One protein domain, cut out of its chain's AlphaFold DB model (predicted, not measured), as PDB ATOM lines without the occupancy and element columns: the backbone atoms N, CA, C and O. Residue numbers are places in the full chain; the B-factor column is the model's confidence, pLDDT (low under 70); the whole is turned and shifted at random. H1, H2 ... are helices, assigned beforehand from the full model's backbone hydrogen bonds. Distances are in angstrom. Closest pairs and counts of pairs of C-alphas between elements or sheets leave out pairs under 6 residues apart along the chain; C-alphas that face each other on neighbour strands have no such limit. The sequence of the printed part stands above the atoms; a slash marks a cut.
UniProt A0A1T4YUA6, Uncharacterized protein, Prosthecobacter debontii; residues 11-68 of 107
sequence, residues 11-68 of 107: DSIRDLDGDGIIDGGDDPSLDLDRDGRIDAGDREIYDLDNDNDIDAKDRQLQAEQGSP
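What this domain is: This is residues 11 to 68 of the 107 residues of an uncharacterized protein of Prosthecobacter debontii (UniProt A0A1T4YUA6). Little of this elongated model is regular structure: winding loops, residues 11 to 39, make one end, and two short helices set steeply to each other follow, with H2 and the tail after it at the other end. The printed part has 58 residues, with H1 before H2 and no named strand; the class is all helix, with 17 residues in named elements. It is compact, with a radius of gyration of the C-alphas of 11.3 A, and spans 38 by 22 by 16 A.

Where its parts are: Start at C-alpha 11, (177.713, 222.997, 150.406), and read through the loops to C-alpha 40 at (169.526, 203.938, 154.083), where H1, residues 40 to 46, begins; it is 9.8 A long. H2, residues 56 to 65, runs 14.1 A to C-alpha 65 at (175.179, 197.950, 173.268).

How they stand to each other: Look at Tyr 46 and Asp 58: their C-alphas, the closest of H1 and H2, are 6.8 A apart. The helices are close but not clearly touching, at a steep tilt of 60 degrees, the same way. In H2 every O i to N i+4 pair is within hydrogen-bond range; in H1, 2 of 3.

The domain as a whole: The C-alphas of Asp 11 and Pro 68, the farthest apart, are 39.3 A apart. The printed part has no cut, and the link from H1 to H2 is short. Find pLDDT under 70 at residues 11 to 12 and 65 to 68.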
ATOM      1  N   ASP A  11     176.835 223.654 151.359       60.88
ATOM      2  CA  ASP A  11     177.713 222.997 150.406       60.88
ATOM      3  C   ASP A  11     177.363 221.507 150.453       60.88
ATOM      4  O   ASP A  11     177.785 220.827 151.378       60.88
ATOM      5  N   SER A  12     176.592 221.002 149.479       62.16
ATOM      6  CA  SER A  12     176.080 219.616 149.423       62.16
ATOM      7  C   SER A  12     177.186 218.555 149.339       62.16
ATOM      8  O   SER A  12     176.925 217.393 149.094       62.16
ATOM      9  N   ILE A  13     178.439 218.994 149.436       70.88
ATOM     10  CA  ILE A  13     179.647 218.182 149.545       70.88
ATOM     11  C   ILE A  13     179.911 217.809 151.012       70.88
ATOM     12  O   ILE A  13     180.668 216.886 151.277       70.88
ATOM     13  N   ARG A  14     179.362 218.573 151.962       80.69
ATOM     14  CA  ARG A  14     179.549 218.383 153.404       80.69
ATOM     15  C   ARG A  14     178.304 217.866 154.111       80.69
ATOM     16  O   ARG A  14     178.457 217.429 155.230       80.69
ATOM     17  N   ASP A  15     177.146 218.008 153.478       85.81
ATOM     18  CA  ASP A  15     175.847 217.481 153.900       85.81
ATOM     19  C   ASP A  15     175.715 216.102 153.237       85.81
ATOM     20  O   ASP A  15     175.295 216.005 152.077       85.81
ATOM     21  N   LEU A  16     176.298 215.090 153.880       86.44
ATOM     22  CA  LEU A  16     176.403 213.725 153.365       86.44
ATOM     23  C   LEU A  16     175.093 212.958 153.552       86.44
ATOM     24  O   LEU A  16     174.789 212.098 152.722       86.44
ATOM     25  N   ASP A  17     174.318 213.274 154.591       84.56
ATOM     26  CA  ASP A  17     173.047 212.607 154.895       84.56
ATOM     27  C   ASP A  17     171.821 213.295 154.243       84.56
ATOM     28  O   ASP A  17     170.756 212.679 154.071       84.56
ATOM     29  N   GLY A  18     171.985 214.530 153.763       83.94
ATOM     30  CA  GLY A  18     171.001 215.264 152.974       83.94
ATOM     31  C   GLY A  18     169.904 215.947 153.790       83.94
ATOM     32  O   GLY A  18     168.866 216.304 153.206       83.94
ATOM     33  N   ASP A  19     170.080 216.123 155.099       81.88
ATOM     34  CA  ASP A  19     169.107 216.776 155.982       81.88
ATOM     35  C   ASP A  19     169.152 218.325 155.883       81.88
ATOM     36  O   ASP A  19     168.186 219.037 156.215       81.88
ATOM     37  N   GLY A  20     170.224 218.863 155.288       83.50
ATOM     38  CA  GLY A  20     170.451 220.294 155.094       83.50
ATOM     39  C   GLY A  20     171.073 221.012 156.296       83.50
ATOM     40  O   GLY A  20     171.053 222.253 156.333       83.50
ATOM     41  N   ILE A  21     171.594 220.268 157.261       83.62
ATOM     42  CA  ILE A  21     172.385 220.685 158.418       83.62
ATOM     43  C   ILE A  21     173.804 220.118 158.217       83.62
ATOM     44  O   ILE A  21     174.041 219.338 157.313       83.62
ATOM     45  N   ILE A  22     174.800 220.675 158.914       84.81
ATOM     46  CA  ILE A  22     176.152 220.100 158.934       84.81
ATOM     47  C   ILE A  22     176.442 219.695 160.367       84.81
ATOM     48  O   ILE A  22     176.700 220.583 161.196       84.81
ATOM     49  N   ASP A  23     176.389 218.406 160.664       85.06
ATOM     50  CA  ASP A  23     176.623 217.894 162.007       85.06
ATOM     51  C   ASP A  23     177.360 216.539 162.034       85.06
ATOM     52  O   ASP A  23     178.266 216.303 161.236       85.06
ATOM     53  N   GLY A  24     177.122 215.728 163.067       81.00
ATOM     54  CA  GLY A  24     177.778 214.432 163.223       81.00
ATOM     55  C   GLY A  24     177.208 213.350 162.306       81.00
ATOM     56  O   GLY A  24     177.907 212.362 162.087       81.00
ATOM     57  N   GLY A  25     175.994 213.548 161.785       83.44
ATOM     58  CA  GLY A  25     175.375 212.712 160.765       83.44
ATOM     59  C   GLY A  25     176.117 212.776 159.436       83.44
ATOM     60  O   GLY A  25     176.051 211.824 158.680       83.44
ATOM     61  N   ASP A  26     176.935 213.809 159.204       86.81
ATOM     62  CA  ASP A  26     177.752 213.978 157.995       86.81
ATOM     63  C   ASP A  26     179.180 213.424 158.091       86.81
ATOM     64  O   ASP A  26     180.073 213.816 157.327       86.81
ATOM     65  N   ASP A  27     179.466 212.573 159.075       86.88
ATOM     66  CA  ASP A  27     180.810 212.030 159.241       86.88
ATOM     67  C   ASP A  27     181.131 211.032 158.102       86.88
ATOM     68  O   ASP A  27     180.467 210.003 157.985       86.88
ATOM     69  N   PRO A  28     182.191 211.251 157.295       86.38
ATOM     70  CA  PRO A  28     182.577 210.331 156.219       86.38
ATOM     71  C   PRO A  28     182.940 208.914 156.686       86.38
ATOM     72  O   PRO A  28     183.169 208.038 155.858       86.38
ATOM     73  N   SER A  29     183.103 208.687 157.991       86.69
ATOM     74  CA  SER A  29     183.291 207.349 158.559       86.69
ATOM     75  C   SER A  29     182.001 206.528 158.641       86.69
ATOM     76  O   SER A  29     182.101 205.313 158.815       86.69
ATOM     77  N   LEU A  30     180.836 207.171 158.504       84.19
ATOM     78  CA  LEU A  30     179.521 206.527 158.453       84.19
ATOM     79  C   LEU A  30     179.172 206.025 157.043       84.19
ATOM     80  O   LEU A  30     178.367 205.114 156.924       84.19
ATOM     81  N   ASP A  31     179.809 206.575 156.007       86.38
ATOM     82  CA  ASP A  31     179.704 206.142 154.607       86.38
ATOM     83  C   ASP A  31     180.514 204.841 154.392       86.38
ATOM     84  O   ASP A  31     181.753 204.842 154.277       86.38
ATOM     85  N   LEU A  32     179.820 203.697 154.408       87.06
ATOM     86  CA  LEU A  32     180.445 202.370 154.396       87.06
ATOM     87  C   LEU A  32     180.954 201.965 153.015       87.06
ATOM     88  O   LEU A  32     181.962 201.248 152.915       87.06
ATOM     89  N   ASP A  33     180.274 202.393 151.954       88.50
ATOM     90  CA  ASP A  33     180.621 202.058 150.572       88.50
ATOM     91  C   ASP A  33     181.505 203.119 149.888       88.50
ATOM     92  O   ASP A  33     182.110 202.848 148.839       88.50
ATOM     93  N   ARG A  34     181.719 204.250 150.568       86.31
ATOM     94  CA  ARG A  34     182.548 205.394 150.171       86.31
ATOM     95  C   ARG A  34     182.052 206.065 148.901       86.31
ATOM     96  O   ARG A  34     182.874 206.534 148.095       86.31
ATOM     97  N   ASP A  35     180.741 206.081 148.690       85.38
ATOM     98  CA  ASP A  35     180.118 206.744 147.547       85.38
ATOM     99  C   ASP A  35     179.975 208.270 147.737       85.38
ATOM    100  O   ASP A  35     179.697 209.003 146.773       85.38
ATOM    101  N   GLY A  36     180.289 208.764 148.939       83.75
ATOM    102  CA  GLY A  36     180.227 210.165 149.327       83.75
ATOM    103  C   GLY A  36     178.846 210.602 149.805       83.75
ATOM    104  O   GLY A  36     178.551 211.802 149.729       83.75
ATOM    105  N   ARG A  37     177.994 209.668 150.233       85.69
ATOM    106  CA  ARG A  37     176.677 209.903 150.831       85.69
ATOM    107  C   ARG A  37     176.442 208.922 151.967       85.69
ATOM    108  O   ARG A  37     177.086 207.891 152.051       85.69
ATOM    109  N   ILE A  38     175.513 209.282 152.841       85.94
ATOM    110  CA  ILE A  38     175.035 208.407 153.904       85.94
ATOM    111  C   ILE A  38     173.605 208.042 153.552       85.94
ATOM    112  O   ILE A  38     172.699 208.885 153.573       85.94
ATOM    113  N   ASP A  39     173.421 206.796 153.130       85.56
ATOM    114  CA  ASP A  39     172.150 206.305 152.623       85.56
ATOM    115  C   ASP A  39     171.412 205.417 153.638       85.56
ATOM    116  O   ASP A  39     171.749 205.337 154.819       85.56
ATOM    117  N   ALA A  40     170.319 204.791 153.204       83.62
ATOM    118  CA  ALA A  40     169.526 203.938 154.083       83.62
ATOM    119  C   ALA A  40     170.290 202.688 154.561       83.62
ATOM    120  O   ALA A  40     169.986 202.183 155.639       83.62
ATOM    121  N   GLY A  41     171.241 202.184 153.771       82.94
ATOM    122  CA  GLY A  41     172.087 201.053 154.139       82.94
ATOM    123  C   GLY A  41     173.114 201.427 155.205       82.94
ATOM    124  O   GLY A  41     173.332 200.647 156.131       82.94
ATOM    125  N   ASP A  42     173.682 202.631 155.124       84.38
ATOM    126  CA  ASP A  42     174.545 203.167 156.185       84.38
ATOM    127  C   ASP A  42     173.741 203.429 157.466       84.38
ATOM    128  O   ASP A  42     174.141 203.024 158.563       84.38
ATOM    129  N   ARG A  43     172.553 204.036 157.329       84.62
ATOM    130  CA  ARG A  43     171.644 204.303 158.455       84.62
ATOM    131  C   ARG A  43     171.194 203.032 159.154       84.62
ATOM    132  O   ARG A  43     171.227 203.001 160.368       84.62
ATOM    133  N   GLU A  44     170.870 201.955 158.441       84.69
ATOM    134  CA  GLU A  44     170.471 200.684 159.077       84.69
ATOM    135  C   GLU A  44     171.515 200.157 160.085       84.69
ATOM    136  O   GLU A  44     171.182 199.410 161.006       84.69
ATOM    137  N   ILE A  45     172.784 200.544 159.928       84.44
ATOM    138  CA  ILE A  45     173.884 200.117 160.795       84.44
ATOM    139  C   ILE A  45     174.140 201.106 161.938       84.44
ATOM    140  O   ILE A  45     174.511 200.677 163.036       84.44
ATOM    141  N   TYR A  46     173.979 202.406 161.687       83.12
ATOM    142  CA  TYR A  46     174.364 203.466 162.620       83.12
ATOM    143  C   TYR A  46     173.195 204.170 163.323       83.12
ATOM    144  O   TYR A  46     173.428 204.703 164.401       83.12
ATOM    145  N   ASP A  47     171.979 204.131 162.775       85.81
ATOM    146  CA  ASP A  47     170.729 204.592 163.398       85.81
ATOM    147  C   ASP A  47     170.169 203.458 164.275       85.81
ATOM    148  O   ASP A  47     169.505 202.520 163.820       85.81
ATOM    149  N   LEU A  48     170.522 203.493 165.557       86.31
ATOM    150  CA  LEU A  48     170.203 202.434 166.511       86.31
ATOM    151  C   LEU A  48     168.828 202.618 167.150       86.31
ATOM    152  O   LEU A  48     168.259 201.638 167.651       86.31
ATOM    153  N   ASP A  49     168.293 203.837 167.168       87.69
ATOM    154  CA  ASP A  49     166.969 204.119 167.728       87.69
ATOM    155  C   ASP A  49     165.839 204.224 166.694       87.69
ATOM    156  O   ASP A  49     164.663 204.205 167.081       87.69
ATOM    157  N   ASN A  50     166.186 204.124 165.410       84.75
ATOM    158  CA  ASN A  50     165.307 204.112 164.243       84.75
ATOM    159  C   ASN A  50     164.526 205.419 164.054       84.75
ATOM    160  O   ASN A  50     163.354 205.382 163.642       84.75
ATOM    161  N   ASP A  51     165.121 206.566 164.376       86.44
ATOM    162  CA  ASP A  51     164.517 207.875 164.117       86.44
ATOM    163  C   ASP A  51     164.917 208.503 162.763       86.44
ATOM    164  O   ASP A  51     164.263 209.453 162.318       86.44
ATOM    165  N   ASN A  52     165.778 207.822 161.996       80.44
ATOM    166  CA  ASN A  52     166.391 208.207 160.714       80.44
ATOM    167  C   ASN A  52     167.473 209.285 160.800       80.44
ATOM    168  O   ASN A  52     167.944 209.716 159.740       80.44
ATOM    169  N   ASP A  53     167.879 209.676 162.002       81.12
ATOM    170  CA  ASP A  53     168.986 210.593 162.230       81.12
ATOM    171  C   ASP A  53     170.158 209.795 162.845       81.12
ATOM    172  O   ASP A  53     169.947 208.811 163.542       81.12
ATOM    173  N   ILE A  54     171.414 210.151 162.537       80.56
ATOM    174  CA  ILE A  54     172.589 209.539 163.188       80.56
ATOM    175  C   ILE A  54     173.197 210.576 164.121       80.56
ATOM    176  O   ILE A  54     174.014 211.411 163.719       80.56
ATOM    177  N   ASP A  55     172.818 210.528 165.393       83.31
ATOM    178  CA  ASP A  55     173.145 211.589 166.334       83.31
ATOM    179  C   ASP A  55     173.926 211.101 167.574       83.31
ATOM    180  O   ASP A  55     174.609 210.069 167.605       83.31
ATOM    181  N   ALA A  56     173.974 211.940 168.611       83.00
ATOM    182  CA  ALA A  56     174.664 211.593 169.850       83.00
ATOM    183  C   ALA A  56     173.997 210.439 170.614       83.00
ATOM    184  O   ALA A  56     174.682 209.751 171.376       83.00
ATOM    185  N   LYS A  57     172.693 210.250 170.438       85.56
ATOM    186  CA  LYS A  57     171.884 209.209 171.055       85.56
ATOM    187  C   LYS A  57     172.201 207.855 170.444       85.56
ATOM    188  O   LYS A  57     172.427 206.925 171.214       85.56
ATOM    189  N   ASP A  58     172.385 207.765 169.130       85.31
ATOM    190  CA  ASP A  58     172.880 206.537 168.499       85.31
ATOM    191  C   ASP A  58     174.275 206.182 168.980       85.31
ATOM    192  O   ASP A  58     174.532 205.047 169.370       85.31
ATOM    193  N   ARG A  59     175.183 207.162 169.071       81.75
ATOM    194  CA  ARG A  59     176.521 206.923 169.641       81.75
ATOM    195  C   ARG A  59     176.457 206.463 171.095       81.75
ATOM    196  O   ARG A  59     177.260 205.629 171.514       81.75
ATOM    197  N   GLN A  60     175.516 206.994 171.873       85.75
ATOM    198  CA  GLN A  60     175.290 206.552 173.246       85.75
ATOM    199  C   GLN A  60     174.745 205.120 173.280       85.75
ATOM    200  O   GLN A  60     175.265 204.298 174.031       85.75
ATOM    201  N   LEU A  61     173.764 204.791 172.439       84.56
ATOM    202  CA  LEU A  61     173.223 203.439 172.313       84.56
ATOM    203  C   LEU A  61     174.279 202.455 171.819       84.56
ATOM    204  O   LEU A  61     174.340 201.337 172.313       84.56
ATOM    205  N   GLN A  62     175.167 202.873 170.920       80.06
ATOM    206  CA  GLN A  62     176.289 202.067 170.456       80.06
ATOM    207  C   GLN A  62     177.282 201.813 171.591       80.06
ATOM    208  O   GLN A  62     177.814 200.713 171.699       80.06
ATOM    209  N   ALA A  63     177.512 202.788 172.475       78.19
ATOM    210  CA  ALA A  63     178.326 202.595 173.672       78.19
ATOM    211  C   ALA A  63     177.641 201.680 174.710       78.19
ATOM    212  O   ALA A  63     178.310 200.873 175.360       78.19
ATOM    213  N   GLU A  64     176.317 201.765 174.853       77.62
ATOM    214  CA  GLU A  64     175.519 200.909 175.744       77.62
ATOM    215  C   GLU A  64     175.432 199.461 175.228       77.62
ATOM    216  O   GLU A  64     175.619 198.518 175.998       77.62
ATOM    217  N   GLN A  65     175.219 199.265 173.925       67.62
ATOM    218  CA  GLN A  65     175.179 197.950 173.268       67.62
ATOM    219  C   GLN A  65     176.583 197.362 173.057       67.62
ATOM    220  O   GLN A  65     176.778 196.150 173.135       67.62
ATOM    221  N   GLY A  66     177.572 198.223 172.827       52.06
ATOM    222  CA  GLY A  66     178.985 197.904 172.637       52.06
ATOM    223  C   GLY A  66     179.791 197.853 173.929       52.06
ATOM    224  O   GLY A  66     181.015 197.931 173.867       52.06
ATOM    225  N   SER A  67     179.143 197.721 175.090       43.47
ATOM    226  CA  SER A  67     179.816 197.506 176.370       43.47
ATOM    227  C   SER A  67     180.090 196.016 176.630       43.47
ATOM    228  O   SER A  67     179.264 195.338 177.237       43.47
ATOM    229  N   PRO A  68     181.311 195.506 176.385       46.22
ATOM    230  CA  PRO A  68     182.026 194.734 177.382       46.22
ATOM    231  C   PRO A  68     182.699 195.721 178.350       46.22
ATOM    232  O   PRO A  68     183.921 195.765 178.484       46.22
TER     233      PRO A  68